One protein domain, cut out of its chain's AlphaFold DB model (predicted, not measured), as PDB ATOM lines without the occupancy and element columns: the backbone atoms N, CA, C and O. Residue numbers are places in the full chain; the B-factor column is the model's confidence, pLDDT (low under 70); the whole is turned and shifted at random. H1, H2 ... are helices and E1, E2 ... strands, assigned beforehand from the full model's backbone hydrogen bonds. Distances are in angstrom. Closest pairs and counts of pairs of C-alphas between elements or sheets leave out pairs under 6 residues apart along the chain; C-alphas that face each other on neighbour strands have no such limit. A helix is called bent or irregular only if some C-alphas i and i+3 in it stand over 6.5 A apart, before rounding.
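Overview. This is residues 237 to 434 of the 606 residues of the protein "Hypothetical protein" of Pseudo-nitzschia australis (UniProt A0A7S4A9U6). A small three-stranded sheet, E2 E1 E5, has helix H1 over one face, while a long, bent two-stranded hairpin, E3 and E4, sweeps past the E5 edge. H4 sits between H1 and part of E4, and the last part of H5 crosses H1. The 198 printed residues hold five named helices and five named strands, in the order E1 H1 E2 H2 E3 E4 H3 E5 H4 H5; the class is mixed, helices and strands. The sheet E2 E1 E5 is parallel, and E3 E4 is antiparallel. The whole is compact, with a radius of gyration of the C-alphas of 17.3 A and spans of 55 by 39 by 26 A.

Along the chain. E1 is residues 246 to 250, beginning at C-alpha 246 (24.122, -9.828, -1.523); E2 is 279 to 283 and E5 is 377 to 379. H1, residues 259 to 277, is 25.9 A long. E3, residues 308 to 322, is 36.8 A long and bends by 80 degrees at 311; E4, residues 332 to 349, is 26.7 A long and bends by 117 degrees at 346. H2 is residues 296 to 299, H3 355 to 358 and H4 382 to 392. H5, residues 415 to 433, is 26.4 A long, has a kink of 33 degrees near residue 422 and ends at C-alpha 433 (13.850, -23.485, -3.505).

Arrangement. E2 and E1 are parallel, with N 248 and O 280 2.8 A apart; E1 and E5 are parallel, with N 249 and O 378 2.8 A apart. H1 is on this sheet at a height of 9.3 A, along the strands. E1, H1, E2 form a strand-helix-strand unit, two parallel neighbour strands with a helix between, and its crossover is right-handed. E3 and E5 have 10 pairs of C-alphas within 8 A, and their closest C-alphas are those of Glu 314 and Leu 377, 6.0 A apart. In the hairpin E3 and E4, N 314 and O 343 are 2.8 A apart. H1 touches H4, about perpendicular at 88 degrees, closest at the C-alphas of Gly 269 and Ile 389, 6.1 A. H1 touches H5 at 77 degrees, about perpendicular, closest at the C-alphas of Ile 268 and Val 429, 6.2 A; H5 touches H1 with residues 426 to 433 alone. H2 and H3 touch no helix. O i to N i+4 pairs are within hydrogen-bond range in 12 of 15 for H1, 4 of 7 for H4 and 13 of 15 for H5; H2 and H3 are too short for such a pair.

Size, cuts and confidence. The C-alphas farthest apart, Asn 304 and Asp 412, are 57.1 A apart. The printed part has no cut; the links E2 to H2, H3 to E5 and H4 to H5 are long. The mean pLDDT of the printed part is 90.3, and residues 302 to 304, 328 and 402 to 408 are under 70.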
ATOM      1  N   SER A 237      28.749 -20.063 -12.560       94.38
ATOM      2  CA  SER A 237      28.079 -19.427 -13.698       94.38
ATOM      3  C   SER A 237      28.675 -18.059 -14.021       94.38
ATOM      4  O   SER A 237      28.557 -17.586 -15.154       94.38
ATOM      5  N   ASN A 238      29.350 -17.442 -13.042       96.00
ATOM      6  CA  ASN A 238      29.903 -16.093 -13.097       96.00
ATOM      7  C   ASN A 238      28.830 -15.015 -13.286       96.00
ATOM      8  O   ASN A 238      29.141 -13.919 -13.755       96.00
ATOM      9  N   ARG A 239      27.572 -15.339 -12.958       95.94
ATOM     10  CA  ARG A 239      26.401 -14.456 -13.083       95.94
ATOM     11  C   ARG A 239      25.403 -14.590 -11.931       95.94
ATOM     12  O   ARG A 239      24.409 -13.865 -11.918       95.94
ATOM     13  N   ALA A 240      25.663 -15.476 -10.969       95.25
ATOM     14  CA  ALA A 240      24.743 -15.809  -9.885       95.25
ATOM     15  C   ALA A 240      24.221 -14.572  -9.118       95.25
ATOM     16  O   ALA A 240      23.047 -14.508  -8.762       95.25
ATOM     17  N   CYS A 241      25.053 -13.539  -8.920       97.12
ATOM     18  CA  CYS A 241      24.698 -12.350  -8.133       97.12
ATOM     19  C   CYS A 241      24.311 -11.098  -8.946       97.12
ATOM     20  O   CYS A 241      24.180 -10.019  -8.361       97.12
ATOM     21  N   GLU A 242      24.120 -11.183 -10.269       95.38
ATOM     22  CA  GLU A 242      23.859  -9.997 -11.114       95.38
ATOM     23  C   GLU A 242      22.602  -9.208 -10.697       95.38
ATOM     24  O   GLU A 242      22.569  -7.984 -10.830       95.38
ATOM     25  N   THR A 243      21.584  -9.884 -10.149       94.75
ATOM     26  CA  THR A 243      20.291  -9.270  -9.778       94.75
ATOM     27  C   THR A 243      20.036  -9.172  -8.271       94.75
ATOM     28  O   THR A 243      18.970  -8.701  -7.856       94.75
ATOM     29  N   TYR A 244      21.013  -9.586  -7.462       96.94
ATOM     30  CA  TYR A 244      20.904  -9.683  -6.008       96.94
ATOM     31  C   TYR A 244      21.756  -8.622  -5.312       96.94
ATOM     32  O   TYR A 244      22.801  -8.197  -5.816       96.94
ATOM     33  N   ASP A 245      21.308  -8.185  -4.139       97.31
ATOM     34  CA  ASP A 245      22.003  -7.174  -3.338       97.31
ATOM     35  C   ASP A 245      23.160  -7.773  -2.534       97.31
ATOM     36  O   ASP A 245      24.130  -7.074  -2.254       97.31
ATOM     37  N   GLY A 246      23.104  -9.075  -2.247       97.81
ATOM     38  CA  GLY A 246      24.122  -9.828  -1.523       97.81
ATOM     39  C   GLY A 246      23.872 -11.332  -1.568       97.81
ATOM     40  O   GLY A 246      22.948 -11.801  -2.238       97.81
ATOM     41  N   VAL A 247      24.685 -12.081  -0.827       98.44
ATOM     42  CA  VAL A 247      24.501 -13.518  -0.592       98.44
ATOM     43  C   VAL A 247      24.194 -13.732   0.886       98.44
ATOM     44  O   VAL A 247      24.929 -13.254   1.747       98.44
ATOM     45  N   LEU A 248      23.108 -14.440   1.190       98.38
ATOM     46  CA  LEU A 248      22.832 -14.946   2.532       98.38
ATOM     47  C   LEU A 248      23.468 -16.332   2.659       98.38
ATOM     48  O   LEU A 248      23.019 -17.268   2.005       98.38
ATOM     49  N   HIS A 249      24.459 -16.479   3.529       98.00
ATOM     50  CA  HIS A 249      25.034 -17.771   3.885       98.00
ATOM     51  C   HIS A 249      24.270 -18.389   5.063       98.00
ATOM     52  O   HIS A 249      24.345 -17.903   6.192       98.00
ATOM     53  N   ILE A 250      23.530 -19.461   4.784       97.62
ATOM     54  CA  ILE A 250      22.829 -20.291   5.767       97.62
ATOM     55  C   ILE A 250      23.802 -21.389   6.208       97.62
ATOM     56  O   ILE A 250      23.927 -22.424   5.550       97.62
ATOM     57  N   ASP A 251      24.520 -21.121   7.300       95.94
ATOM     58  CA  ASP A 251      25.655 -21.933   7.766       95.94
ATOM     59  C   ASP A 251      25.373 -22.750   9.033       95.94
ATOM     60  O   ASP A 251      26.191 -23.577   9.447       95.94
ATOM     61  N   ARG A 252      24.221 -22.517   9.667       95.12
ATOM     62  CA  ARG A 252      23.817 -23.162  10.917       95.12
ATOM     63  C   ARG A 252      22.307 -23.124  11.117       95.12
ATOM     64  O   ARG A 252      21.608 -22.293  10.539       95.12
ATOM     65  N   TYR A 253      21.836 -23.995  12.000       94.62
ATOM     66  CA  TYR A 253      20.492 -23.974  12.570       94.62
ATOM     67  C   TYR A 253      20.568 -24.002  14.098       94.62
ATOM     68  O   TYR A 253      21.653 -23.962  14.679       94.62
ATOM     69  N   ASP A 254      19.410 -24.121  14.745       91.50
ATOM     70  CA  ASP A 254      19.333 -24.472  16.159       91.50
ATOM     71  C   ASP A 254      20.116 -25.754  16.480       91.50
ATOM     72  O   ASP A 254      20.131 -26.700  15.687       91.50
ATOM     73  N   GLY A 255      20.726 -25.812  17.666       90.00
ATOM     74  CA  GLY A 255      21.527 -26.960  18.095       90.00
ATOM     75  C   GLY A 255      20.717 -28.253  18.253       90.00
ATOM     76  O   GLY A 255      21.273 -29.334  18.066       90.00
ATOM     77  N   GLY A 256      19.415 -28.149  18.554       88.50
ATOM     78  CA  GLY A 256      18.484 -29.277  18.683       88.50
ATOM     79  C   GLY A 256      17.636 -29.541  17.435       88.50
ATOM     80  O   GLY A 256      16.759 -30.406  17.449       88.50
ATOM     81  N   GLY A 257      17.864 -28.806  16.345       90.81
ATOM     82  CA  GLY A 257      17.083 -28.928  15.119       90.81
ATOM     83  C   GLY A 257      17.312 -30.252  14.388       90.81
ATOM     84  O   GLY A 257      18.295 -30.393  13.667       90.81
ATOM     85  N   ALA A 258      16.375 -31.196  14.504       92.69
ATOM     86  CA  ALA A 258      16.337 -32.415  13.688       92.69
ATOM     87  C   ALA A 258      15.844 -32.144  12.250       92.69
ATOM     88  O   ALA A 258      15.329 -31.065  11.959       92.69
ATOM     89  N   SER A 259      15.924 -33.136  11.357       95.12
ATOM     90  CA  SER A 259      15.737 -33.011   9.897       95.12
ATOM     91  C   SER A 259      14.520 -32.186   9.456       95.12
ATOM     92  O   SER A 259      14.659 -31.282   8.639       95.12
ATOM     93  N   GLY A 260      13.328 -32.439  10.011       95.50
ATOM     94  CA  GLY A 260      12.123 -31.673   9.652       95.50
ATOM     95  C   GLY A 260      12.167 -30.207  10.110       95.50
ATOM     96  O   GLY A 260      11.684 -29.314   9.415       95.50
ATOM     97  N   ALA A 261      12.762 -29.930  11.272       94.62
ATOM     98  CA  ALA A 261      12.923 -28.563  11.764       94.62
ATOM     99  C   ALA A 261      14.046 -27.836  11.007       94.62
ATOM    100  O   ALA A 261      13.838 -26.726  10.529       94.62
ATOM    101  N   ALA A 262      15.192 -28.501  10.844       95.75
ATOM    102  CA  ALA A 262      16.357 -28.018  10.120       95.75
ATOM    103  C   ALA A 262      16.044 -27.686   8.663       95.75
ATOM    104  O   ALA A 262      16.030 -26.515   8.304       95.75
ATOM    105  N   PHE A 263      15.751 -28.707   7.853       97.62
ATOM    106  CA  PHE A 263      15.682 -28.580   6.396       97.62
ATOM    107  C   PHE A 263      14.415 -27.904   5.878       97.62
ATOM    108  O   PHE A 263      14.391 -27.465   4.731       97.62
ATOM    109  N   PHE A 264      13.364 -27.825   6.697       97.00
ATOM    110  CA  PHE A 264      12.116 -27.176   6.307       97.00
ATOM    111  C   PHE A 264      11.837 -25.963   7.176       97.00
ATOM    112  O   PHE A 264      11.813 -24.857   6.656       97.00
ATOM    113  N   CYS A 265      11.656 -26.114   8.488       95.31
ATOM    114  CA  CYS A 265      11.152 -24.997   9.290       95.31
ATOM    115  C   CYS A 265      12.115 -23.796   9.310       95.31
ATOM    116  O   CYS A 265      11.733 -22.683   8.941       95.31
ATOM    117  N   PHE A 266      13.377 -24.016   9.681       95.94
ATOM    118  CA  PHE A 266      14.380 -22.953   9.681       95.94
ATOM    119  C   PHE A 266      14.748 -22.531   8.258       95.94
ATOM    120  O   PHE A 266      14.744 -21.334   7.966       95.94
ATOM    121  N   THR A 267      15.019 -23.487   7.362       97.38
ATOM    122  CA  THR A 267      15.433 -23.179   5.986       97.38
ATOM    123  C   THR A 267      14.392 -22.354   5.232       97.38
ATOM    124  O   THR A 267      14.753 -21.335   4.654       97.38
ATOM    125  N   ILE A 268      13.103 -22.711   5.274       97.31
ATOM    126  CA  ILE A 268      12.030 -21.933   4.628       97.31
ATOM    127  C   ILE A 268      11.985 -20.510   5.189       97.31
ATOM    128  O   ILE A 268      11.887 -19.560   4.419       97.31
ATOM    129  N   GLY A 269      12.086 -20.343   6.513       95.88
ATOM    130  CA  GLY A 269      12.105 -19.017   7.132       95.88
ATOM    131  C   GLY A 269      13.291 -18.164   6.663       95.88
ATOM    132  O   GLY A 269      13.124 -16.988   6.341       95.88
ATOM    133  N   MET A 270      14.483 -18.755   6.561       97.56
ATOM    134  CA  MET A 270      15.678 -18.061   6.067       97.56
ATOM    135  C   MET A 270      15.606 -17.749   4.567       97.56
ATOM    136  O   MET A 270      16.001 -16.661   4.151       97.56
ATOM    137  N   LEU A 271      15.063 -18.661   3.757       96.94
ATOM    138  CA  LEU A 271      14.833 -18.452   2.324       96.94
ATOM    139  C   LEU A 271      13.815 -17.335   2.071       96.94
ATOM    140  O   LEU A 271      14.044 -16.476   1.222       96.94
ATOM    141  N   ALA A 272      12.723 -17.306   2.841       94.31
ATOM    142  CA  ALA A 272      11.723 -16.244   2.775       94.31
ATOM    143  C   ALA A 272      12.330 -14.872   3.112       94.31
ATOM    144  O   ALA A 272      12.073 -13.892   2.412       94.31
ATOM    145  N   TRP A 273      13.186 -14.808   4.140       95.44
ATOM    146  CA  TRP A 273      13.929 -13.590   4.473       95.44
ATOM    147  C   TRP A 273      14.857 -13.166   3.325       95.44
ATOM    148  O   TRP A 273      14.848 -12.001   2.920       95.44
ATOM    149  N   ALA A 274      15.617 -14.107   2.754       96.56
ATOM    150  CA  ALA A 274      16.536 -13.821   1.653       96.56
ATOM    151  C   ALA A 274      15.794 -13.217   0.457       96.56
ATOM    152  O   ALA A 274      16.182 -12.169  -0.058       96.56
ATOM    153  N   GLU A 275      14.669 -13.817   0.072       93.06
ATOM    154  CA  GLU A 275      13.831 -13.310  -1.009       93.06
ATOM    155  C   GLU A 275      13.302 -11.898  -0.722       93.06
ATOM    156  O   GLU A 275      13.393 -10.997  -1.568       93.06
ATOM    157  N   GLN A 276      12.747 -11.687   0.473       90.69
ATOM    158  CA  GLN A 276      12.184 -10.400   0.860       90.69
ATOM    159  C   GLN A 276      13.217  -9.275   0.747       90.69
ATOM    160  O   GLN A 276      12.892  -8.166   0.302       90.69
ATOM    161  N   HIS A 277      14.461  -9.568   1.119       94.06
ATOM    162  CA  HIS A 277      15.556  -8.609   1.135       94.06
ATOM    163  C   HIS A 277      16.425  -8.631  -0.128       94.06
ATOM    164  O   HIS A 277      17.383  -7.868  -0.184       94.06
ATOM    165  N   ASN A 278      16.055  -9.409  -1.157       95.00
ATOM    166  CA  ASN A 278      16.772  -9.533  -2.436       95.00
ATOM    167  C   ASN A 278      18.212 -10.071  -2.287       95.00
ATOM    168  O   ASN A 278      19.146  -9.607  -2.942       95.00
ATOM    169  N   TYR A 279      18.385 -11.079  -1.432       97.19
ATOM    170  CA  TYR A 279      19.632 -11.817  -1.237       97.19
ATOM    171  C   TYR A 279      19.551 -13.191  -1.893       97.19
ATOM    172  O   TYR A 279      18.523 -13.865  -1.849       97.19
ATOM    173  N   LEU A 280      20.670 -13.618  -2.468       96.94
ATOM    174  CA  LEU A 280      20.836 -14.962  -2.994       96.94
ATOM    175  C   LEU A 280      21.139 -15.915  -1.834       96.94
ATOM    176  O   LEU A 280      22.127 -15.727  -1.128       96.94
ATOM    177  N   ALA A 281      20.298 -16.918  -1.597       97.88
ATOM    178  CA  ALA A 281      20.504 -17.846  -0.487       97.88
ATOM    179  C   ALA A 281      21.533 -18.929  -0.837       97.88
ATOM    180  O   ALA A 281      21.373 -19.649  -1.813       97.88
ATOM    181  N   TRP A 282      22.555 -19.111  -0.017       97.94
ATOM    182  CA  TRP A 282      23.534 -20.184  -0.149       97.94
ATOM    183  C   TRP A 282      23.537 -21.023   1.125       97.94
ATOM    184  O   TRP A 282      23.817 -20.510   2.204       97.94
ATOM    185  N   ILE A 283      23.196 -22.307   1.006       97.38
ATOM    186  CA  ILE A 283      23.069 -23.218   2.148       97.38
ATOM    187  C   ILE A 283      24.302 -24.118   2.198       97.38
ATOM    188  O   ILE A 283      24.460 -24.997   1.352       97.38
ATOM    189  N   HIS A 284      25.160 -23.910   3.197       96.19
ATOM    190  CA  HIS A 284      26.382 -24.690   3.406       96.19
ATOM    191  C   HIS A 284      26.699 -24.785   4.900       96.19
ATOM    192  O   HIS A 284      27.299 -23.898   5.489       96.19
ATOM    193  N   ILE A 285      26.280 -25.879   5.532       94.50
ATOM    194  CA  ILE A 285      26.506 -26.124   6.966       94.50
ATOM    195  C   ILE A 285      27.771 -26.968   7.100       94.50
ATOM    196  O   ILE A 285      27.783 -28.055   6.527       94.50
ATOM    197  N   ASP A 286      28.807 -26.502   7.810       82.12
ATOM    198  CA  ASP A 286      30.156 -27.103   7.745       82.12
ATOM    199  C   ASP A 286      30.895 -27.347   9.075       82.12
ATOM    200  O   ASP A 286      32.051 -27.778   9.084       82.12
ATOM    201  N   ASN A 287      30.255 -27.083  10.208       75.75
ATOM    202  CA  ASN A 287      30.943 -26.893  11.494       75.75
ATOM    203  C   ASN A 287      30.280 -27.630  12.670       75.75
ATOM    204  O   ASN A 287      30.613 -27.381  13.826       75.75
ATOM    205  N   GLY A 288      29.329 -28.525  12.392       77.88
ATOM    206  CA  GLY A 288      28.652 -29.300  13.430       77.88
ATOM    207  C   GLY A 288      27.809 -28.488  14.413       77.88
ATOM    208  O   GLY A 288      27.421 -29.045  15.440       77.88
ATOM    209  N   PHE A 289      27.483 -27.216  14.121       81.19
ATOM    210  CA  PHE A 289      26.584 -26.426  14.975       81.19
ATOM    211  C   PHE A 289      25.234 -27.127  15.177       81.19
ATOM    212  O   PHE A 289      24.709 -27.145  16.288       81.19
ATOM    213  N   THR A 290      24.711 -27.778  14.137       88.81
ATOM    214  CA  THR A 290      23.472 -28.564  14.205       88.81
ATOM    215  C   THR A 290      23.805 -30.050  14.254       88.81
ATOM    216  O   THR A 290      23.756 -30.754  13.243       88.81
ATOM    217  N   LYS A 291      24.176 -30.530  15.447       91.50
ATOM    218  CA  LYS A 291      24.587 -31.926  15.681       91.50
ATOM    219  C   LYS A 291      23.618 -32.975  15.107       91.50
ATOM    220  O   LYS A 291      24.118 -33.904  14.476       91.50
ATOM    221  N   PRO A 292      22.279 -32.836  15.234       93.62
ATOM    222  CA  PRO A 292      21.352 -33.872  14.770       93.62
ATOM    223  C   PRO A 292      21.416 -34.168  13.271       93.62
ATOM    224  O   PRO A 292      21.094 -35.278  12.864       93.62
ATOM    225  N   ILE A 293      21.830 -33.196  12.450       95.00
ATOM    226  CA  ILE A 293      21.905 -33.360  10.991       95.00
ATOM    227  C   ILE A 293      23.342 -33.436  10.477       95.00
ATOM    228  O   ILE A 293      23.551 -33.680   9.291       95.00
ATOM    229  N   TRP A 294      24.336 -33.174  11.323       95.19
ATOM    230  CA  TRP A 294      25.732 -33.133  10.917       95.19
ATOM    231  C   TRP A 294      26.427 -34.457  11.208       95.19
ATOM    232  O   TRP A 294      26.618 -34.833  12.361       95.19
ATOM    233  N   ASP A 295      26.868 -35.130  10.152       94.44
ATOM    234  CA  ASP A 295      27.774 -36.266  10.222       94.44
ATOM    235  C   ASP A 295      29.197 -35.847   9.804       94.44
ATOM    236  O   ASP A 295      29.424 -35.539   8.630       94.44
ATOM    237  N   PRO A 296      30.185 -35.834  10.714       92.56
ATOM    238  CA  PRO A 296      31.550 -35.457  10.362       92.56
ATOM    239  C   PRO A 296      32.214 -36.443   9.385       92.56
ATOM    240  O   PRO A 296      33.056 -36.036   8.588       92.56
ATOM    241  N   VAL A 297      31.827 -37.723   9.392       92.38
ATOM    242  CA  VAL A 297      32.390 -38.769   8.518       92.38
ATOM    243  C   VAL A 297      31.826 -38.697   7.102       92.38
ATOM    244  O   VAL A 297      32.426 -39.247   6.185       92.38
ATOM    245  N   VAL A 298      30.704 -38.022   6.883       92.75
ATOM    246  CA  VAL A 298      30.153 -37.828   5.534       92.75
ATOM    247  C   VAL A 298      30.414 -36.408   5.053       92.75
ATOM    248  O   VAL A 298      30.930 -36.191   3.959       92.75
ATOM    249  N   HIS A 299      30.140 -35.421   5.900       93.25
ATOM    250  CA  HIS A 299      30.161 -34.026   5.487       93.25
ATOM    251  C   HIS A 299      31.551 -33.380   5.573       93.25
ATOM    252  O   HIS A 299      31.796 -32.410   4.853       93.25
ATOM    253  N   MET A 300      32.486 -33.922   6.375       88.62
ATOM    254  CA  MET A 300      33.901 -33.496   6.374       88.62
ATOM    255  C   MET A 300      34.847 -34.461   5.669       88.62
ATOM    256  O   MET A 300      36.017 -34.115   5.501       88.62
ATOM    257  N   ASN A 301      34.400 -35.668   5.300       70.62
ATOM    258  CA  ASN A 301      35.275 -36.721   4.781       70.62
ATOM    259  C   ASN A 301      35.641 -36.501   3.321       70.62
ATOM    260  O   ASN A 301      35.275 -37.201   2.381       70.62
ATOM    261  N   THR A 302      36.464 -35.495   3.182       60.69
ATOM    262  CA  THR A 302      37.300 -35.207   2.057       60.69
ATOM    263  C   THR A 302      38.704 -35.304   2.610       60.69
ATOM    264  O   THR A 302      39.353 -34.293   2.869       60.69
ATOM    265  N   THR A 303      39.183 -36.530   2.806       54.62
ATOM    266  CA  THR A 303      40.553 -36.843   3.251       54.62
ATOM    267  C   THR A 303      41.654 -36.113   2.461       54.62
ATOM    268  O   THR A 303      42.803 -36.146   2.881       54.62
ATOM    269  N   ASN A 304      41.315 -35.406   1.369       57.91
ATOM    270  CA  ASN A 304      42.195 -34.522   0.609       57.91
ATOM    271  C   ASN A 304      41.579 -33.186   0.123       57.91
ATOM    272  O   ASN A 304      42.223 -32.531  -0.699       57.91
ATOM    273  N   SER A 305      40.373 -32.747   0.527       71.06
ATOM    274  CA  SER A 305      39.920 -31.423   0.049       71.06
ATOM    275  C   SER A 305      40.479 -30.324   0.933       71.06
ATOM    276  O   SER A 305      40.092 -30.179   2.092       71.06
ATOM    277  N   SER A 306      41.366 -29.520   0.356       85.19
ATOM    278  CA  SER A 306      41.684 -28.208   0.900       85.19
ATOM    279  C   SER A 306      40.388 -27.427   1.149       85.19
ATOM    280  O   SER A 306      39.444 -27.573   0.363       85.19
ATOM    281  N   PRO A 307      40.331 -26.615   2.216       92.31
ATOM    282  CA  PRO A 307      39.226 -25.694   2.419       92.31
ATOM    283  C   PRO A 307      38.954 -24.883   1.152       92.31
ATOM    284  O   PRO A 307      39.886 -24.489   0.444       92.31
ATOM    285  N   THR A 308      37.679 -24.661   0.848       92.50
ATOM    286  CA  THR A 308      37.303 -23.842  -0.302       92.50
ATOM    287  C   THR A 308      37.381 -22.386   0.123       92.50
ATOM    288  O   THR A 308      36.652 -21.964   1.020       92.50
ATOM    289  N   THR A 309      38.275 -21.626  -0.509       96.19
ATOM    290  CA  THR A 309      38.438 -20.198  -0.245       96.19
ATOM    291  C   THR A 309      37.821 -19.361  -1.357       96.19
ATOM    292  O   THR A 309      37.878 -19.718  -2.535       96.19
ATOM    293  N   PHE A 310      37.202 -18.244  -0.992       97.44
ATOM    294  CA  PHE A 310      36.589 -17.321  -1.943       97.44
ATOM    295  C   PHE A 310      36.503 -15.919  -1.352       97.44
ATOM    296  O   PHE A 310      36.433 -15.743  -0.141       97.44
ATOM    297  N   ARG A 311      36.489 -14.909  -2.219       98.19
ATOM    298  CA  ARG A 311      36.506 -13.505  -1.810       98.19
ATOM    299  C   ARG A 311      35.139 -12.863  -1.995       98.19
ATOM    300  O   ARG A 311      34.586 -12.956  -3.087       98.19
ATOM    301  N   MET A 312      34.621 -12.201  -0.965       98.56
ATOM    302  CA  MET A 312      33.376 -11.411  -0.999       98.56
ATOM    303  C   MET A 312      33.494 -10.192  -0.078       98.56
ATOM    304  O   MET A 312      34.502 -10.045   0.611       98.56
ATOM    305  N   LEU A 313      32.499  -9.303  -0.052       98.44
ATOM    306  CA  LEU A 313      32.494  -8.190   0.901       98.44
ATOM    307  C   LEU A 313      31.974  -8.647   2.275       98.44
ATOM    308  O   LEU A 313      30.966  -9.344   2.369       98.44
ATOM    309  N   GLU A 314      32.645  -8.218   3.335       98.19
ATOM    310  CA  GLU A 314      32.216  -8.317   4.734       98.19
ATOM    311  C   GLU A 314      31.847  -6.917   5.254       98.19
ATOM    312  O   GLU A 314      32.258  -5.916   4.673       98.19
ATOM    313  N   GLY A 315      31.067  -6.831   6.336       96.56
ATOM    314  CA  GLY A 315      30.715  -5.562   6.995       96.56
ATOM    315  C   GLY A 315      29.213  -5.268   7.035       96.56
ATOM    316  O   GLY A 315      28.797  -4.254   7.597       96.56
ATOM    317  N   MET A 316      28.386  -6.156   6.475       97.50
ATOM    318  CA  MET A 316      26.935  -6.133   6.659       97.50
ATOM    319  C   MET A 316      26.499  -7.026   7.817       97.50
ATOM    320  O   MET A 316      27.101  -8.067   8.067       97.50
ATOM    321  N   ASP A 317      25.434  -6.610   8.488       96.62
ATOM    322  CA  ASP A 317      24.762  -7.353   9.552       96.62
ATOM    323  C   ASP A 317      23.240  -7.282   9.342       96.62
ATOM    324  O   ASP A 317      22.762  -6.571   8.449       96.62
ATOM    325  N   ILE A 318      22.472  -8.030  10.126       96.75
ATOM    326  CA  ILE A 318      21.012  -8.070  10.053       96.75
ATOM    327  C   ILE A 318      20.433  -7.284  11.231       96.75
ATOM    328  O   ILE A 318      20.781  -7.512  12.384       96.75
ATOM    329  N   ASP A 319      19.583  -6.296  10.942       94.94
ATOM    330  CA  ASP A 319      18.919  -5.507  11.983       94.94
ATOM    331  C   ASP A 319      17.804  -6.327  12.643       94.94
ATOM    332  O   ASP A 319      17.405  -7.381  12.154       94.94
ATOM    333  N   TRP A 320      17.213  -5.811  13.713       94.56
ATOM    334  CA  TRP A 320      16.034  -6.395  14.336       94.56
ATOM    335  C   TRP A 320      14.749  -5.717  13.858       94.56
ATOM    336  O   TRP A 320      14.637  -4.492  13.773       94.56
ATOM    337  N   ALA A 321      13.720  -6.518  13.611       90.62
ATOM    338  CA  ALA A 321      12.367  -6.055  13.341       90.62
ATOM    339  C   ALA A 321      11.406  -6.476  14.456       90.62
ATOM    340  O   ALA A 321      11.650  -7.430  15.199       90.62
ATOM    341  N   ARG A 322      10.293  -5.744  14.567       86.31
ATOM    342  CA  ARG A 322       9.183  -6.069  15.466       86.31
ATOM    343  C   ARG A 322       7.847  -6.035  14.754       86.31
ATOM    344  O   ARG A 322       7.607  -5.200  13.879       86.31
ATOM    345  N   ASP A 323       6.957  -6.903  15.217       79.75
ATOM    346  CA  ASP A 323       5.560  -6.889  14.821       79.75
ATOM    347  C   ASP A 323       4.810  -5.817  15.634       79.75
ATOM    348  O   ASP A 323       4.880  -5.830  16.865       79.75
ATOM    349  N   PRO A 324       4.074  -4.890  14.998       78.31
ATOM    350  CA  PRO A 324       3.331  -3.848  15.708       78.31
ATOM    351  C   PRO A 324       2.222  -4.399  16.617       78.31
ATOM    352  O   PRO A 324       1.753  -3.694  17.510       78.31
ATOM    353  N   ARG A 325       1.784  -5.646  16.407       77.25
ATOM    354  CA  ARG A 325       0.801  -6.329  17.258       77.25
ATOM    355  C   ARG A 325       1.422  -6.840  18.554       77.25
ATOM    356  O   ARG A 325       0.688  -7.163  19.492       77.25
ATOM    357  N   ASP A 326       2.747  -6.933  18.616       75.44
ATOM    358  CA  ASP A 326       3.436  -7.483  19.763       75.44
ATOM    359  C   ASP A 326       3.665  -6.444  20.867       75.44
ATOM    360  O   ASP A 326       4.363  -5.444  20.708       75.44
ATOM    361  N   LYS A 327       3.104  -6.730  22.042       74.31
ATOM    362  CA  LYS A 327       3.254  -5.907  23.249       74.31
ATOM    363  C   LYS A 327       4.518  -6.244  24.045       74.31
ATOM    364  O   LYS A 327       4.902  -5.469  24.920       74.31
ATOM    365  N   TYR A 328       5.136  -7.392  23.768       67.62
ATOM    366  CA  TYR A 328       6.214  -7.983  24.565       67.62
ATOM    367  C   TYR A 328       7.599  -7.814  23.935       67.62
ATOM    368  O   TYR A 328       8.590  -8.298  24.475       67.62
ATOM    369  N   SER A 329       7.695  -7.045  22.848       75.25
ATOM    370  CA  SER A 329       8.948  -6.661  22.193       75.25
ATOM    371  C   SER A 329       9.794  -7.815  21.631       75.25
ATOM    372  O   SER A 329      10.991  -7.621  21.416       75.25
ATOM    373  N   HIS A 330       9.176  -8.959  21.327       85.81
ATOM    374  CA  HIS A 330       9.760 -10.035  20.533       85.81
ATOM    375  C   HIS A 330      10.313  -9.472  19.226       85.81
ATOM    376  O   HIS A 330       9.679  -8.649  18.557       85.81
ATOM    377  N   LYS A 331      11.511  -9.930  18.877       88.88
ATOM    378  CA  LYS A 331      12.225  -9.494  17.685       88.88
ATOM    379  C   LYS A 331      12.439 -10.672  16.756       88.88
ATOM    380  O   LYS A 331      12.617 -11.800  17.211       88.88
ATOM    381  N   PHE A 332      12.448 -10.385  15.471       92.25
ATOM    382  CA  PHE A 332      12.854 -11.306  14.418       92.25
ATOM    383  C   PHE A 332      13.812 -10.573  13.472       92.25
ATOM    384  O   PHE A 332      13.916  -9.344  13.567       92.25
ATOM    385  N   PRO A 333      14.524 -11.283  12.585       95.00
ATOM    386  CA  PRO A 333      15.483 -10.633  11.707       95.00
ATOM    387  C   PRO A 333      14.810  -9.619  10.777       95.00
ATOM    388  O   PRO A 333      13.802  -9.898  10.130       95.00
ATOM    389  N   GLY A 334      15.358  -8.413  10.763       93.81
ATOM    390  CA  GLY A 334      14.918  -7.259   9.998       93.81
ATOM    391  C   GLY A 334      15.746  -7.058   8.734       93.81
ATOM    392  O   GLY A 334      16.242  -8.006   8.135       93.81
ATOM    393  N   LYS A 335      15.871  -5.803   8.294       94.06
ATOM    394  CA  LYS A 335      16.615  -5.478   7.072       94.06
ATOM    395  C   LYS A 335      18.121  -5.625   7.304       94.06
ATOM    396  O   LYS A 335      18.599  -5.271   8.379       94.06
ATOM    397  N   PRO A 336      18.883  -6.050   6.289       96.00
ATOM    398  CA  PRO A 336      20.330  -5.979   6.363       96.00
ATOM    399  C   PRO A 336      20.782  -4.511   6.384       96.00
ATOM    400  O   PRO A 336      20.191  -3.656   5.716       96.00
ATOM    401  N   PHE A 337      21.831  -4.215   7.144       95.94
ATOM    402  CA  PHE A 337      22.419  -2.882   7.254       95.94
ATOM    403  C   PHE A 337      23.947  -2.957   7.244       95.94
ATOM    404  O   PHE A 337      24.549  -3.988   7.530       95.94
ATOM    405  N   VAL A 338      24.584  -1.849   6.877       97.44
ATOM    406  CA  VAL A 338      26.045  -1.728   6.875       97.44
ATOM    407  C   VAL A 338      26.494  -1.423   8.306       97.44
ATOM    408  O   VAL A 338      26.240  -0.327   8.809       97.44
ATOM    409  N   ARG A 339      27.115  -2.403   8.971       96.56
ATOM    410  CA  ARG A 339      27.648  -2.286  10.340       96.56
ATOM    411  C   ARG A 339      28.994  -1.565  10.337       96.56
ATOM    412  O   ARG A 339      29.244  -0.719  11.193       96.56
ATOM    413  N   GLU A 340      29.834  -1.891   9.359       95.12
ATOM    414  CA  GLU A 340      31.198  -1.388   9.165       95.12
ATOM    415  C   GLU A 340      31.447  -1.111   7.671       95.12
ATOM    416  O   GLU A 340      30.623  -1.462   6.828       95.12
ATOM    417  N   GLU A 341      32.560  -0.456   7.322       97.25
ATOM    418  CA  GLU A 341      32.940  -0.275   5.913       97.25
ATOM    419  C   GLU A 341      32.984  -1.631   5.193       97.25
ATOM    420  O   GLU A 341      33.513  -2.602   5.732       97.25
ATOM    421  N   LEU A 342      32.415  -1.703   3.982       98.12
ATOM    422  CA  LEU A 342      32.395  -2.947   3.221       98.12
ATOM    423  C   LEU A 342      33.785  -3.243   2.666       98.12
ATOM    424  O   LEU A 342      34.228  -2.619   1.701       98.12
ATOM    425  N   LEU A 343      34.457  -4.214   3.274       98.06
ATOM    426  CA  LEU A 343      35.815  -4.603   2.924       98.06
ATOM    427  C   LEU A 343      35.814  -5.996   2.311       98.06
ATOM    428  O   LEU A 343      35.091  -6.890   2.739       98.06
ATOM    429  N   ALA A 344      36.640  -6.185   1.288       98.25
ATOM    430  CA  ALA A 344      36.784  -7.490   0.671       98.25
ATOM    431  C   ALA A 344      37.538  -8.439   1.616       98.25
ATOM    432  O   ALA A 344      38.671  -8.150   2.001       98.25
ATOM    433  N   HIS A 345      36.916  -9.570   1.927       98.25
ATOM    434  CA  HIS A 345      37.372 -10.592   2.859       98.25
ATOM    435  C   HIS A 345      37.498 -11.939   2.138       98.25
ATOM    436  O   HIS A 345      36.660 -12.274   1.296       98.25
ATOM    437  N   ASP A 346      38.538 -12.707   2.467       98.12
ATOM    438  CA  ASP A 346      38.722 -14.072   1.974       98.12
ATOM    439  C   ASP A 346      38.072 -15.048   2.960       98.12
ATOM    440  O   ASP A 346      38.580 -15.292   4.051       98.12
ATOM    441  N   PHE A 347      36.919 -15.585   2.581       97.06
ATOM    442  CA  PHE A 347      36.181 -16.566   3.361       97.06
ATOM    443  C   PHE A 347      36.715 -17.970   3.101       97.06
ATOM    444  O   PHE A 347      37.083 -18.310   1.976       97.06
ATOM    445  N   GLU A 348      36.697 -18.800   4.138       95.62
ATOM    446  CA  GLU A 348      37.040 -20.216   4.081       95.62
ATOM    447  C   GLU A 348      35.826 -21.043   4.519       95.62
ATOM    448  O   GLU A 348      35.259 -20.784   5.581       95.62
ATOM    449  N   VAL A 349      35.443 -22.038   3.714       93.75
ATOM    450  CA  VAL A 349      34.453 -23.057   4.094       93.75
ATOM    451  C   VAL A 349      35.030 -24.456   3.959       93.75
ATOM    452  O   VAL A 349      35.864 -24.734   3.087       93.75
ATOM    453  N   LYS A 350      34.593 -25.348   4.847       92.31
ATOM    454  CA  LYS A 350      35.103 -26.719   4.935       92.31
ATOM    455  C   LYS A 350      34.047 -27.732   4.513       92.31
ATOM    456  O   LYS A 350      32.853 -27.446   4.479       92.31
ATOM    457  N   GLY A 351      34.514 -28.937   4.197       91.38
ATOM    458  CA  GLY A 351      33.647 -30.058   3.864       91.38
ATOM    459  C   GLY A 351      32.812 -29.839   2.604       91.38
ATOM    460  O   GLY A 351      33.088 -28.974   1.775       91.38
ATOM    461  N   THR A 352      31.787 -30.670   2.462       90.94
ATOM    462  CA  THR A 352      30.877 -30.669   1.306       90.94
ATOM    463  C   THR A 352      29.544 -29.977   1.578       90.94
ATOM    464  O   THR A 352      28.758 -29.802   0.654       90.94
ATOM    465  N   GLY A 353      29.311 -29.559   2.828       92.44
ATOM    466  CA  GLY A 353      28.041 -28.998   3.283       92.44
ATOM    467  C   GLY A 353      26.960 -30.073   3.434       92.44
ATOM    468  O   GLY A 353      26.912 -31.015   2.659       92.44
ATOM    469  N   VAL A 354      26.068 -29.952   4.420       95.56
ATOM    470  CA  VAL A 354      24.977 -30.938   4.636       95.56
ATOM    471  C   VAL A 354      23.944 -30.936   3.502       95.56
ATOM    472  O   VAL A 354      23.412 -31.977   3.130       95.56
ATOM    473  N   TRP A 355      23.628 -29.756   2.961       97.00
ATOM    474  CA  TRP A 355      22.475 -29.559   2.075       97.00
ATOM    475  C   TRP A 355      22.559 -30.367   0.777       97.00
ATOM    476  O   TRP A 355      21.611 -31.072   0.433       97.00
ATOM    477  N   GLU A 356      23.697 -30.300   0.081       95.62
ATOM    478  CA  GLU A 356      23.852 -30.882  -1.260       95.62
ATOM    479  C   GLU A 356      23.863 -32.428  -1.271       95.62
ATOM    480  O   GLU A 356      23.742 -33.041  -2.332       95.62
ATOM    481  N   HIS A 357      23.931 -33.081  -0.102       96.19
ATOM    482  CA  HIS A 357      23.744 -34.537   0.015       96.19
ATOM    483  C   HIS A 357      22.291 -34.962  -0.199       96.19
ATOM    484  O   HIS A 357      22.030 -36.033  -0.746       96.19
ATOM    485  N   TYR A 358      21.332 -34.125   0.202       97.69
ATOM    486  CA  TYR A 358      19.909 -34.486   0.187       97.69
ATOM    487  C   TYR A 358      19.081 -33.652  -0.777       97.69
ATOM    488  O   TYR A 358      18.017 -34.093  -1.216       97.69
ATOM    489  N   PHE A 359      19.562 -32.460  -1.116       97.81
ATOM    490  CA  PHE A 359      18.854 -31.479  -1.918       97.81
ATOM    491  C   PHE A 359      19.735 -30.967  -3.054       97.81
ATOM    492  O   PHE A 359      20.961 -30.993  -2.986       97.81
ATOM    493  N   LEU A 360      19.105 -30.466  -4.107       95.69
ATOM    494  CA  LEU A 360      19.783 -29.638  -5.094       95.69
ATOM    495  C   LEU A 360      19.998 -28.229  -4.507       95.69
ATOM    496  O   LEU A 360      19.204 -27.780  -3.671       95.69
ATOM    497  N   PRO A 361      21.057 -27.510  -4.915       95.50
ATOM    498  CA  PRO A 361      21.299 -26.149  -4.442       95.50
ATOM    499  C   PRO A 361      20.140 -25.213  -4.837       95.50
ATOM    500  O   PRO A 361      19.581 -25.372  -5.924       95.50
ATOM    501  N   PRO A 362      19.793 -24.212  -4.002       94.50
ATOM    502  CA  PRO A 362      18.694 -23.270  -4.249       94.50
ATOM    503  C   PRO A 362      19.007 -22.195  -5.307       94.50
ATOM    504  O   PRO A 362      18.149 -21.370  -5.610       94.50
ATOM    505  N   ASN A 363      20.208 -22.206  -5.898       94.50
ATOM    506  CA  ASN A 363      20.601 -21.428  -7.079       94.50
ATOM    507  C   ASN A 363      21.950 -21.925  -7.636       94.50
ATOM    508  O   ASN A 363      22.479 -22.949  -7.207       94.50
ATOM    509  N   ASP A 364      22.491 -21.218  -8.627       93.44
ATOM    510  CA  ASP A 364      23.750 -21.530  -9.303       93.44
ATOM    511  C   ASP A 364      24.996 -20.938  -8.621       93.44
ATOM    512  O   ASP A 364      26.102 -21.163  -9.112       93.44
ATOM    513  N   PHE A 365      24.861 -20.253  -7.478       95.88
ATOM    514  CA  PHE A 365      26.016 -19.765  -6.727       95.88
ATOM    515  C   PHE A 365      26.921 -20.913  -6.291       95.88
ATOM    516  O   PHE A 365      26.463 -21.943  -5.777       95.88
ATOM    517  N   VAL A 366      28.221 -20.686  -6.444       95.94
ATOM    518  CA  VAL A 366      29.293 -21.498  -5.877       95.94
ATOM    519  C   VAL A 366      30.379 -20.568  -5.330       95.94
ATOM    520  O   VAL A 366      30.594 -19.484  -5.889       95.94
ATOM    521  N   PRO A 367      31.112 -20.976  -4.280       96.06
ATOM    522  CA  PRO A 367      32.312 -20.273  -3.848       96.06
ATOM    523  C   PRO A 367      33.264 -19.979  -5.015       96.06
ATOM    524  O   PRO A 367      33.661 -20.879  -5.754       96.06
ATOM    525  N   GLY A 368      33.628 -18.706  -5.178       94.50
ATOM    526  CA  GLY A 368      34.511 -18.238  -6.250       94.50
ATOM    527  C   GLY A 368      33.799 -17.612  -7.452       94.50
ATOM    528  O   GLY A 368      34.485 -17.096  -8.335       94.50
ATOM    529  N   ASP A 369      32.460 -17.588  -7.482       97.44
ATOM    530  CA  ASP A 369      31.706 -16.894  -8.531       97.44
ATOM    531  C   ASP A 369      32.057 -15.395  -8.581       97.44
ATOM    532  O   ASP A 369      31.849 -14.639  -7.624       97.44
ATOM    533  N   ILE A 370      32.599 -14.950  -9.718       97.62
ATOM    534  CA  ILE A 370      33.131 -13.588  -9.858       97.62
ATOM    535  C   ILE A 370      32.044 -12.509  -9.789       97.62
ATOM    536  O   ILE A 370      32.340 -11.380  -9.397       97.62
ATOM    537  N   SER A 371      30.787 -12.836 -10.127       97.88
ATOM    538  CA  SER A 371      29.672 -11.879 -10.050       97.88
ATOM    539  C   SER A 371      29.344 -11.482  -8.610       97.88
ATOM    540  O   SER A 371      28.762 -10.424  -8.370       97.88
ATOM    541  N   CYS A 372      29.756 -12.309  -7.648       98.12
ATOM    542  CA  CYS A 372      29.473 -12.143  -6.232       98.12
ATOM    543  C   CYS A 372      30.629 -11.504  -5.448       98.12
ATOM    544  O   CYS A 372      30.429 -11.081  -4.317       98.12
ATOM    545  N   GLN A 373      31.829 -11.366  -6.027       98.00
ATOM    546  CA  GLN A 373      33.015 -10.879  -5.298       98.00
ATOM    547  C   GLN A 373      32.848  -9.478  -4.696       98.00
ATOM    548  O   GLN A 373      33.386  -9.186  -3.630       98.00
ATOM    549  N   ASN A 374      32.081  -8.614  -5.365       98.19
ATOM    550  CA  ASN A 374      31.792  -7.250  -4.913       98.19
ATOM    551  C   ASN A 374      30.423  -7.139  -4.227       98.19
ATOM    552  O   ASN A 374      29.826  -6.062  -4.197       98.19
ATOM    553  N   LYS A 375      29.890  -8.258  -3.733       98.31
ATOM    554  CA  LYS A 375      28.617  -8.329  -3.022       98.31
ATOM    555  C   LYS A 375      28.865  -8.724  -1.563       98.31
ATOM    556  O   LYS A 375      29.802  -9.477  -1.290       98.31
ATOM    557  N   PRO A 376      28.061  -8.207  -0.623       98.31
ATOM    558  CA  PRO A 376      28.150  -8.566   0.781       98.31
ATOM    559  C   PRO A 376      27.730 -10.019   1.007       98.31
ATOM    560  O   PRO A 376      26.729 -10.478   0.449       98.31
ATOM    561  N   LEU A 377      28.483 -10.722   1.850       98.38
ATOM    562  CA  LEU A 377      28.090 -11.998   2.436       98.38
ATOM    563  C   LEU A 377      27.489 -11.735   3.822       98.38
ATOM    564  O   LEU A 377      28.159 -11.188   4.695       98.38
ATOM    565  N   VAL A 378      26.234 -12.128   4.023       98.00
ATOM    566  CA  VAL A 378      25.490 -11.939   5.276       98.00
ATOM    567  C   VAL A 378      25.198 -13.298   5.907       98.00
ATOM    568  O   VAL A 378      24.977 -14.277   5.196       98.00
ATOM    569  N   ARG A 379      25.207 -13.373   7.241       97.25
ATOM    570  CA  ARG A 379      24.929 -14.588   8.022       97.25
ATOM    571  C   ARG A 379      23.940 -14.270   9.131       97.25
ATOM    572  O   ARG A 379      23.969 -13.171   9.676       97.25
ATOM    573  N   PHE A 380      23.106 -15.241   9.482       96.81
ATOM    574  CA  PHE A 380      22.348 -15.178  10.725       96.81
ATOM    575  C   PHE A 380      23.242 -15.592  11.897       96.81
ATOM    576  O   PHE A 380      23.998 -16.560  11.798       96.81
ATOM    577  N   ASP A 381      23.129 -14.886  13.018       94.62
ATOM    578  CA  ASP A 381      23.582 -15.422  14.302       94.62
ATOM    579  C   ASP A 381      22.527 -16.375  14.899       94.62
ATOM    580  O   ASP A 381      21.467 -16.620  14.313       94.62
ATOM    581  N   LEU A 382      22.829 -16.949  16.065       93.00
ATOM    582  CA  LEU A 382      21.916 -17.886  16.713       93.00
ATOM    583  C   LEU A 382      20.611 -17.210  17.155       93.00
ATOM    584  O   LEU A 382      19.552 -17.799  16.956       93.00
ATOM    585  N   ASP A 383      20.670 -15.976  17.662       94.62
ATOM    586  CA  ASP A 383      19.499 -15.239  18.153       94.62
ATOM    587  C   ASP A 383      18.525 -14.910  17.011       94.62
ATOM    588  O   ASP A 383      17.298 -14.913  17.181       94.62
ATOM    589  N   HIS A 384      19.061 -14.645  15.818       96.00
ATOM    590  CA  HIS A 384      18.273 -14.451  14.612       96.00
ATOM    591  C   HIS A 384      17.513 -15.721  14.222       96.00
ATOM    592  O   HIS A 384      16.407 -15.620  13.694       96.00
ATOM    593  N   ILE A 385      18.067 -16.909  14.472       94.50
ATOM    594  CA  ILE A 385      17.423 -18.187  14.145       94.50
ATOM    595  C   ILE A 385      16.435 -18.566  15.252       94.50
ATOM    596  O   ILE A 385      15.247 -18.755  14.975       94.50
ATOM    597  N   VAL A 386      16.900 -18.626  16.501       91.94
ATOM    598  CA  VAL A 386      16.110 -18.945  17.694       91.94
ATOM    599  C   VAL A 386      16.365 -17.884  18.770       91.94
ATOM    600  O   VAL A 386      17.491 -17.762  19.231       91.94
ATOM    601  N   PRO A 387      15.341 -17.138  19.217       90.94
ATOM    602  CA  PRO A 387      13.929 -17.266  18.861       90.94
ATOM    603  C   PRO A 387      13.527 -16.514  17.580       90.94
ATOM    604  O   PRO A 387      12.363 -16.600  17.192       90.94
ATOM    605  N   GLY A 388      14.430 -15.776  16.922       92.44
ATOM    606  CA  GLY A 388      14.098 -14.825  15.853       92.44
ATOM    607  C   GLY A 388      13.191 -15.379  14.746       92.44
ATOM    608  O   GLY A 388      12.003 -15.062  14.703       92.44
ATOM    609  N   ILE A 389      13.718 -16.205  13.844       92.12
ATOM    610  CA  ILE A 389      12.940 -16.836  12.769       92.12
ATOM    611  C   ILE A 389      11.963 -17.844  13.357       92.12
ATOM    612  O   ILE A 389      10.774 -17.813  13.055       92.12
ATOM    613  N   HIS A 390      12.449 -18.721  14.224       89.31
ATOM    614  CA  HIS A 390      11.694 -19.880  14.668       89.31
ATOM    615  C   HIS A 390      10.438 -19.535  15.464       89.31
ATOM    616  O   HIS A 390       9.357 -20.073  15.225       89.31
ATOM    617  N   ALA A 391      10.585 -18.646  16.444       86.94
ATOM    618  CA  ALA A 391       9.526 -18.316  17.372       86.94
ATOM    619  C   ALA A 391       8.886 -16.974  17.037       86.94
ATOM    620  O   ALA A 391       7.675 -16.867  17.195       86.94
ATOM    621  N   ASN A 392       9.610 -15.987  16.508       89.12
ATOM    622  CA  ASN A 392       9.111 -14.611  16.445       89.12
ATOM    623  C   ASN A 392       8.751 -14.126  15.036       89.12
ATOM    624  O   ASN A 392       7.986 -13.170  14.920       89.12
ATOM    625  N   ALA A 393       9.241 -14.762  13.972       87.75
ATOM    626  CA  ALA A 393       8.933 -14.319  12.618       87.75
ATOM    627  C   ALA A 393       7.492 -14.706  12.221       87.75
ATOM    628  O   ALA A 393       7.121 -15.883  12.300       87.75
ATOM    629  N   PRO A 394       6.662 -13.751  11.764       82.62
ATOM    630  CA  PRO A 394       5.264 -14.012  11.406       82.62
ATOM    631  C   PRO A 394       5.095 -14.800  10.097       82.62
ATOM    632  O   PRO A 394       4.012 -15.337   9.849       82.62
ATOM    633  N   TYR A 395       6.146 -14.845   9.275       84.31
ATOM    634  CA  TYR A 395       6.210 -15.552   7.995       84.31
ATOM    635  C   TYR A 395       6.838 -16.946   8.108       84.31
ATOM    636  O   TYR A 395       6.747 -17.732   7.169       84.31
ATOM    637  N   ALA A 396       7.502 -17.256   9.227       88.44
ATOM    638  CA  ALA A 396       8.184 -18.530   9.371       88.44
ATOM    639  C   ALA A 396       7.175 -19.675   9.544       88.44
ATOM    640  O   ALA A 396       6.181 -19.513  10.263       88.44
ATOM    641  N   PRO A 397       7.428 -20.835   8.916       89.56
ATOM    642  CA  PRO A 397       6.641 -22.040   9.144       89.56
ATOM    643  C   PRO A 397       6.711 -22.475  10.608       89.56
ATOM    644  O   PRO A 397       7.725 -22.296  11.286       89.56
ATOM    645  N   ARG A 398       5.634 -23.099  11.089       86.62
ATOM    646  CA  ARG A 398       5.525 -23.567  12.473       86.62
ATOM    647  C   ARG A 398       5.009 -24.996  12.504       86.62
ATOM    648  O   ARG A 398       4.084 -25.298  11.763       86.62
ATOM    649  N   PRO A 399       5.545 -25.863  13.372       86.38
ATOM    650  CA  PRO A 399       4.976 -27.200  13.554       86.38
ATOM    651  C   PRO A 399       4.037 -27.339  14.740       86.38
ATOM    652  O   PRO A 399       3.470 -28.408  14.949       86.38
ATOM    653  N   TRP A 400       3.873 -26.283  15.532       84.06
ATOM    654  CA  TRP A 400       3.083 -26.322  16.755       84.06
ATOM    655  C   TRP A 400       2.449 -24.962  17.057       84.06
ATOM    656  O   TRP A 400       2.942 -23.907  16.657       84.06
ATOM    657  N   ARG A 401       1.346 -24.990  17.815       76.12
ATOM    658  CA  ARG A 401       0.587 -23.804  18.262       76.12
ATOM    659  C   ARG A 401       1.036 -23.254  19.604       76.12
ATOM    660  O   ARG A 401       0.258 -22.687  20.366       76.12
ATOM    661  N   PHE A 402       2.323 -23.396  19.870       67.44
ATOM    662  CA  PHE A 402       2.974 -22.814  21.028       67.44
ATOM    663  C   PHE A 402       4.169 -21.996  20.544       67.44
ATOM    664  O   PHE A 402       4.823 -22.309  19.558       67.44
ATOM    665  N   SER A 403       4.407 -20.862  21.165       61.47
ATOM    666  CA  SER A 403       5.499 -19.976  20.798       61.47
ATOM    667  C   SER A 403       5.795 -19.101  21.998       61.47
ATOM    668  O   SER A 403       4.880 -18.757  22.749       61.47
ATOM    669  N   GLU A 404       7.055 -18.724  22.167       62.28
ATOM    670  CA  GLU A 404       7.438 -17.680  23.117       62.28
ATOM    671  C   GLU A 404       6.667 -16.382  22.808       62.28
ATOM    672  O   GLU A 404       6.058 -15.776  23.694       62.28
ATOM    673  N   ALA A 405       6.522 -16.069  21.515       58.72
ATOM    674  CA  ALA A 405       5.672 -15.013  20.992       58.72
ATOM    675  C   ALA A 405       4.177 -15.356  21.080       58.72
ATOM    676  O   ALA A 405       3.524 -15.719  20.097       58.72
ATOM    677  N   LYS A 406       3.581 -15.149  22.262       69.25
ATOM    678  CA  LYS A 406       2.139 -15.368  22.504       69.25
ATOM    679  C   LYS A 406       1.219 -14.673  21.491       69.25
ATOM    680  O   LYS A 406       0.129 -15.176  21.245       69.25
ATOM    681  N   TYR A 407       1.628 -13.544  20.904       64.31
ATOM    682  CA  TYR A 407       0.828 -12.824  19.901       64.31
ATOM    683  C   TYR A 407       0.704 -13.579  18.569       64.31
ATOM    684  O   TYR A 407      -0.279 -13.400  17.849       64.31
ATOM    685  N   LEU A 408       1.672 -14.442  18.255       68.00
ATOM    686  CA  LEU A 408       1.619 -15.319  17.089       68.00
ATOM    687  C   LEU A 408       0.704 -16.510  17.350       68.00
ATOM    688  O   LEU A 408       0.133 -17.044  16.406       68.00
ATOM    689  N   ILE A 409       0.477 -16.869  18.617       74.69
ATOM    690  CA  ILE A 409      -0.518 -17.865  19.009       74.69
ATOM    691  C   ILE A 409      -1.922 -17.247  18.922       74.69
ATOM    692  O   ILE A 409      -2.487 -16.757  19.903       74.69
ATOM    693  N   ARG A 410      -2.531 -17.307  17.737       71.38
ATOM    694  CA  ARG A 410      -3.905 -16.837  17.507       71.38
ATOM    695  C   ARG A 410      -4.928 -17.855  17.988       71.38
ATOM    696  O   ARG A 410      -5.553 -18.523  17.172       71.38
ATOM    697  N   LYS A 411      -5.076 -18.018  19.311       76.94
ATOM    698  CA  LYS A 411      -6.055 -18.943  19.936       76.94
ATOM    699  C   LYS A 411      -7.509 -18.655  19.541       76.94
ATOM    700  O   LYS A 411      -8.359 -19.518  19.691       76.94
ATOM    701  N   ASP A 412      -7.771 -17.447  19.054       74.38
ATOM    702  CA  ASP A 412      -9.064 -16.976  18.562       74.38
ATOM    703  C   ASP A 412      -9.440 -17.508  17.168       74.38
ATOM    704  O   ASP A 412     -10.607 -17.440  16.795       74.38
ATOM    705  N   LEU A 413      -8.479 -18.029  16.399       74.75
ATOM    706  CA  LEU A 413      -8.725 -18.655  15.097       74.75
ATOM    707  C   LEU A 413      -8.895 -20.176  15.237       74.75
ATOM    708  O   LEU A 413      -8.452 -20.770  16.220       74.75
ATOM    709  N   SER A 414      -9.492 -20.833  14.242       77.00
ATOM    710  CA  SER A 414      -9.353 -22.290  14.120       77.00
ATOM    711  C   SER A 414      -7.884 -22.652  13.845       77.00
ATOM    712  O   SER A 414      -7.086 -21.791  13.455       77.00
ATOM    713  N   TRP A 415      -7.498 -23.909  14.077       74.62
ATOM    714  CA  TRP A 415      -6.151 -24.368  13.727       74.62
ATOM    715  C   TRP A 415      -5.874 -24.158  12.241       74.62
ATOM    716  O   TRP A 415      -4.874 -23.537  11.875       74.62
ATOM    717  N   ASP A 416      -6.813 -24.589  11.400       77.38
ATOM    718  CA  ASP A 416      -6.710 -24.455   9.956       77.38
ATOM    719  C   ASP A 416      -6.595 -23.000   9.525       77.38
ATOM    720  O   ASP A 416      -5.724 -22.678   8.727       77.38
ATOM    721  N   ASP A 417      -7.418 -22.092  10.052       77.38
ATOM    722  CA  ASP A 417      -7.351 -20.685   9.645       77.38
ATOM    723  C   ASP A 417      -6.066 -20.001  10.132       77.38
ATOM    724  O   ASP A 417      -5.562 -19.095   9.466       77.38
ATOM    725  N   TRP A 418      -5.504 -20.447  11.259       78.81
ATOM    726  CA  TRP A 418      -4.225 -19.941  11.749       78.81
ATOM    727  C   TRP A 418      -3.030 -20.440  10.924       78.81
ATOM    728  O   TRP A 418      -2.132 -19.657  10.598       78.81
ATOM    729  N   PHE A 419      -3.015 -21.726  10.563       83.50
ATOM    730  CA  PHE A 419      -1.913 -22.338   9.819       83.50
ATOM    731  C   PHE A 419      -1.985 -22.128   8.321       83.50
ATOM    732  O   PHE A 419      -0.941 -22.042   7.681       83.50
ATOM    733  N   ARG A 420      -3.186 -22.045   7.741       83.31
ATOM    734  CA  ARG A 420      -3.380 -22.004   6.288       83.31
ATOM    735  C   ARG A 420      -2.472 -21.000   5.584       83.31
ATOM    736  O   ARG A 420      -1.853 -21.404   4.602       83.31
ATOM    737  N   PRO A 421      -2.334 -19.738   6.028       83.12
ATOM    738  CA  PRO A 421      -1.525 -18.802   5.269       83.12
ATOM    739  C   PRO A 421      -0.013 -19.037   5.486       83.12
ATOM    740  O   PRO A 421       0.749 -18.857   4.544       83.12
ATOM    741  N   GLN A 422       0.413 -19.557   6.648       84.81
ATOM    742  CA  GLN A 422       1.798 -20.003   6.883       84.81
ATOM    743  C   GLN A 422       2.147 -21.229   6.028       84.81
ATOM    744  O   GLN A 422       3.196 -21.260   5.395       84.81
ATOM    745  N   ARG A 423       1.250 -22.221   5.955       89.50
ATOM    746  CA  ARG A 423       1.420 -23.432   5.138       89.50
ATOM    747  C   ARG A 423       1.418 -23.132   3.650       89.50
ATOM    748  O   ARG A 423       2.231 -23.694   2.929       89.50
ATOM    749  N   LYS A 424       0.553 -22.218   3.202       89.25
ATOM    750  CA  LYS A 424       0.553 -21.734   1.818       89.25
ATOM    751  C   LYS A 424       1.908 -21.115   1.467       89.25
ATOM    752  O   LYS A 424       2.526 -21.542   0.502       89.25
ATOM    753  N   HIS A 425       2.389 -20.180   2.285       88.00
ATOM    754  CA  HIS A 425       3.685 -19.547   2.058       88.00
ATOM    755  C   HIS A 425       4.853 -20.542   2.139       88.00
ATOM    756  O   HIS A 425       5.726 -20.550   1.277       88.00
ATOM    757  N   GLY A 426       4.847 -21.432   3.136       92.38
ATOM    758  CA  GLY A 426       5.850 -22.485   3.279       92.38
ATOM    759  C   GLY A 426       5.893 -23.419   2.070       92.38
ATOM    760  O   GLY A 426       6.980 -23.741   1.596       92.38
ATOM    761  N   ALA A 427       4.735 -23.789   1.516       93.94
ATOM    762  CA  ALA A 427       4.648 -24.568   0.284       93.94
ATOM    763  C   ALA A 427       5.185 -23.794  -0.932       93.94
ATOM    764  O   ALA A 427       5.963 -24.348  -1.699       93.94
ATOM    765  N   GLU A 428       4.857 -22.505  -1.072       91.62
ATOM    766  CA  GLU A 428       5.378 -21.649  -2.151       91.62
ATOM    767  C   GLU A 428       6.907 -21.498  -2.089       91.62
ATOM    768  O   GLU A 428       7.586 -21.504  -3.115       91.62
ATOM    769  N   VAL A 429       7.488 -21.348  -0.895       93.75
ATOM    770  CA  VAL A 429       8.950 -21.307  -0.711       93.75
ATOM    771  C   VAL A 429       9.565 -22.680  -0.996       93.75
ATOM    772  O   VAL A 429      10.571 -22.764  -1.698       93.75
ATOM    773  N   THR A 430       8.944 -23.757  -0.508       95.50
ATOM    774  CA  THR A 430       9.406 -25.135  -0.732       95.50
ATOM    775  C   THR A 430       9.436 -25.470  -2.220       95.50
ATOM    776  O   THR A 430      10.480 -25.869  -2.723       95.50
ATOM    777  N   GLU A 431       8.343 -25.223  -2.948       93.69
ATOM    778  CA  GLU A 431       8.244 -25.447  -4.399       93.69
ATOM    779  C   GLU A 431       9.344 -24.708  -5.174       93.69
ATOM    780  O   GLU A 431       9.883 -25.215  -6.162       93.69
ATOM    781  N   ARG A 432       9.693 -23.498  -4.726       90.81
ATOM    782  CA  ARG A 432      10.655 -22.647  -5.424       90.81
ATOM    783  C   ARG A 432      12.101 -22.983  -5.145       90.81
ATOM    784  O   ARG A 432      12.888 -22.827  -6.066       90.81
ATOM    785  N   TYR A 433      12.449 -23.407  -3.934       95.31
ATOM    786  CA  TYR A 433      13.850 -23.485  -3.505       95.31
ATOM    787  C   TYR A 433      14.287 -24.866  -3.020       95.31
ATOM    788  O   TYR A 433      15.480 -25.160  -3.031       95.31
ATOM    789  N   ILE A 434      13.355 -25.722  -2.599       96.38
ATOM    790  CA  ILE A 434      13.668 -27.031  -2.027       96.38
ATOM    791  C   ILE A 434      13.380 -28.096  -3.074       96.38
ATOM    792  O   ILE A 434      12.234 -28.406  -3.394       96.38
TER     793      ILE A 434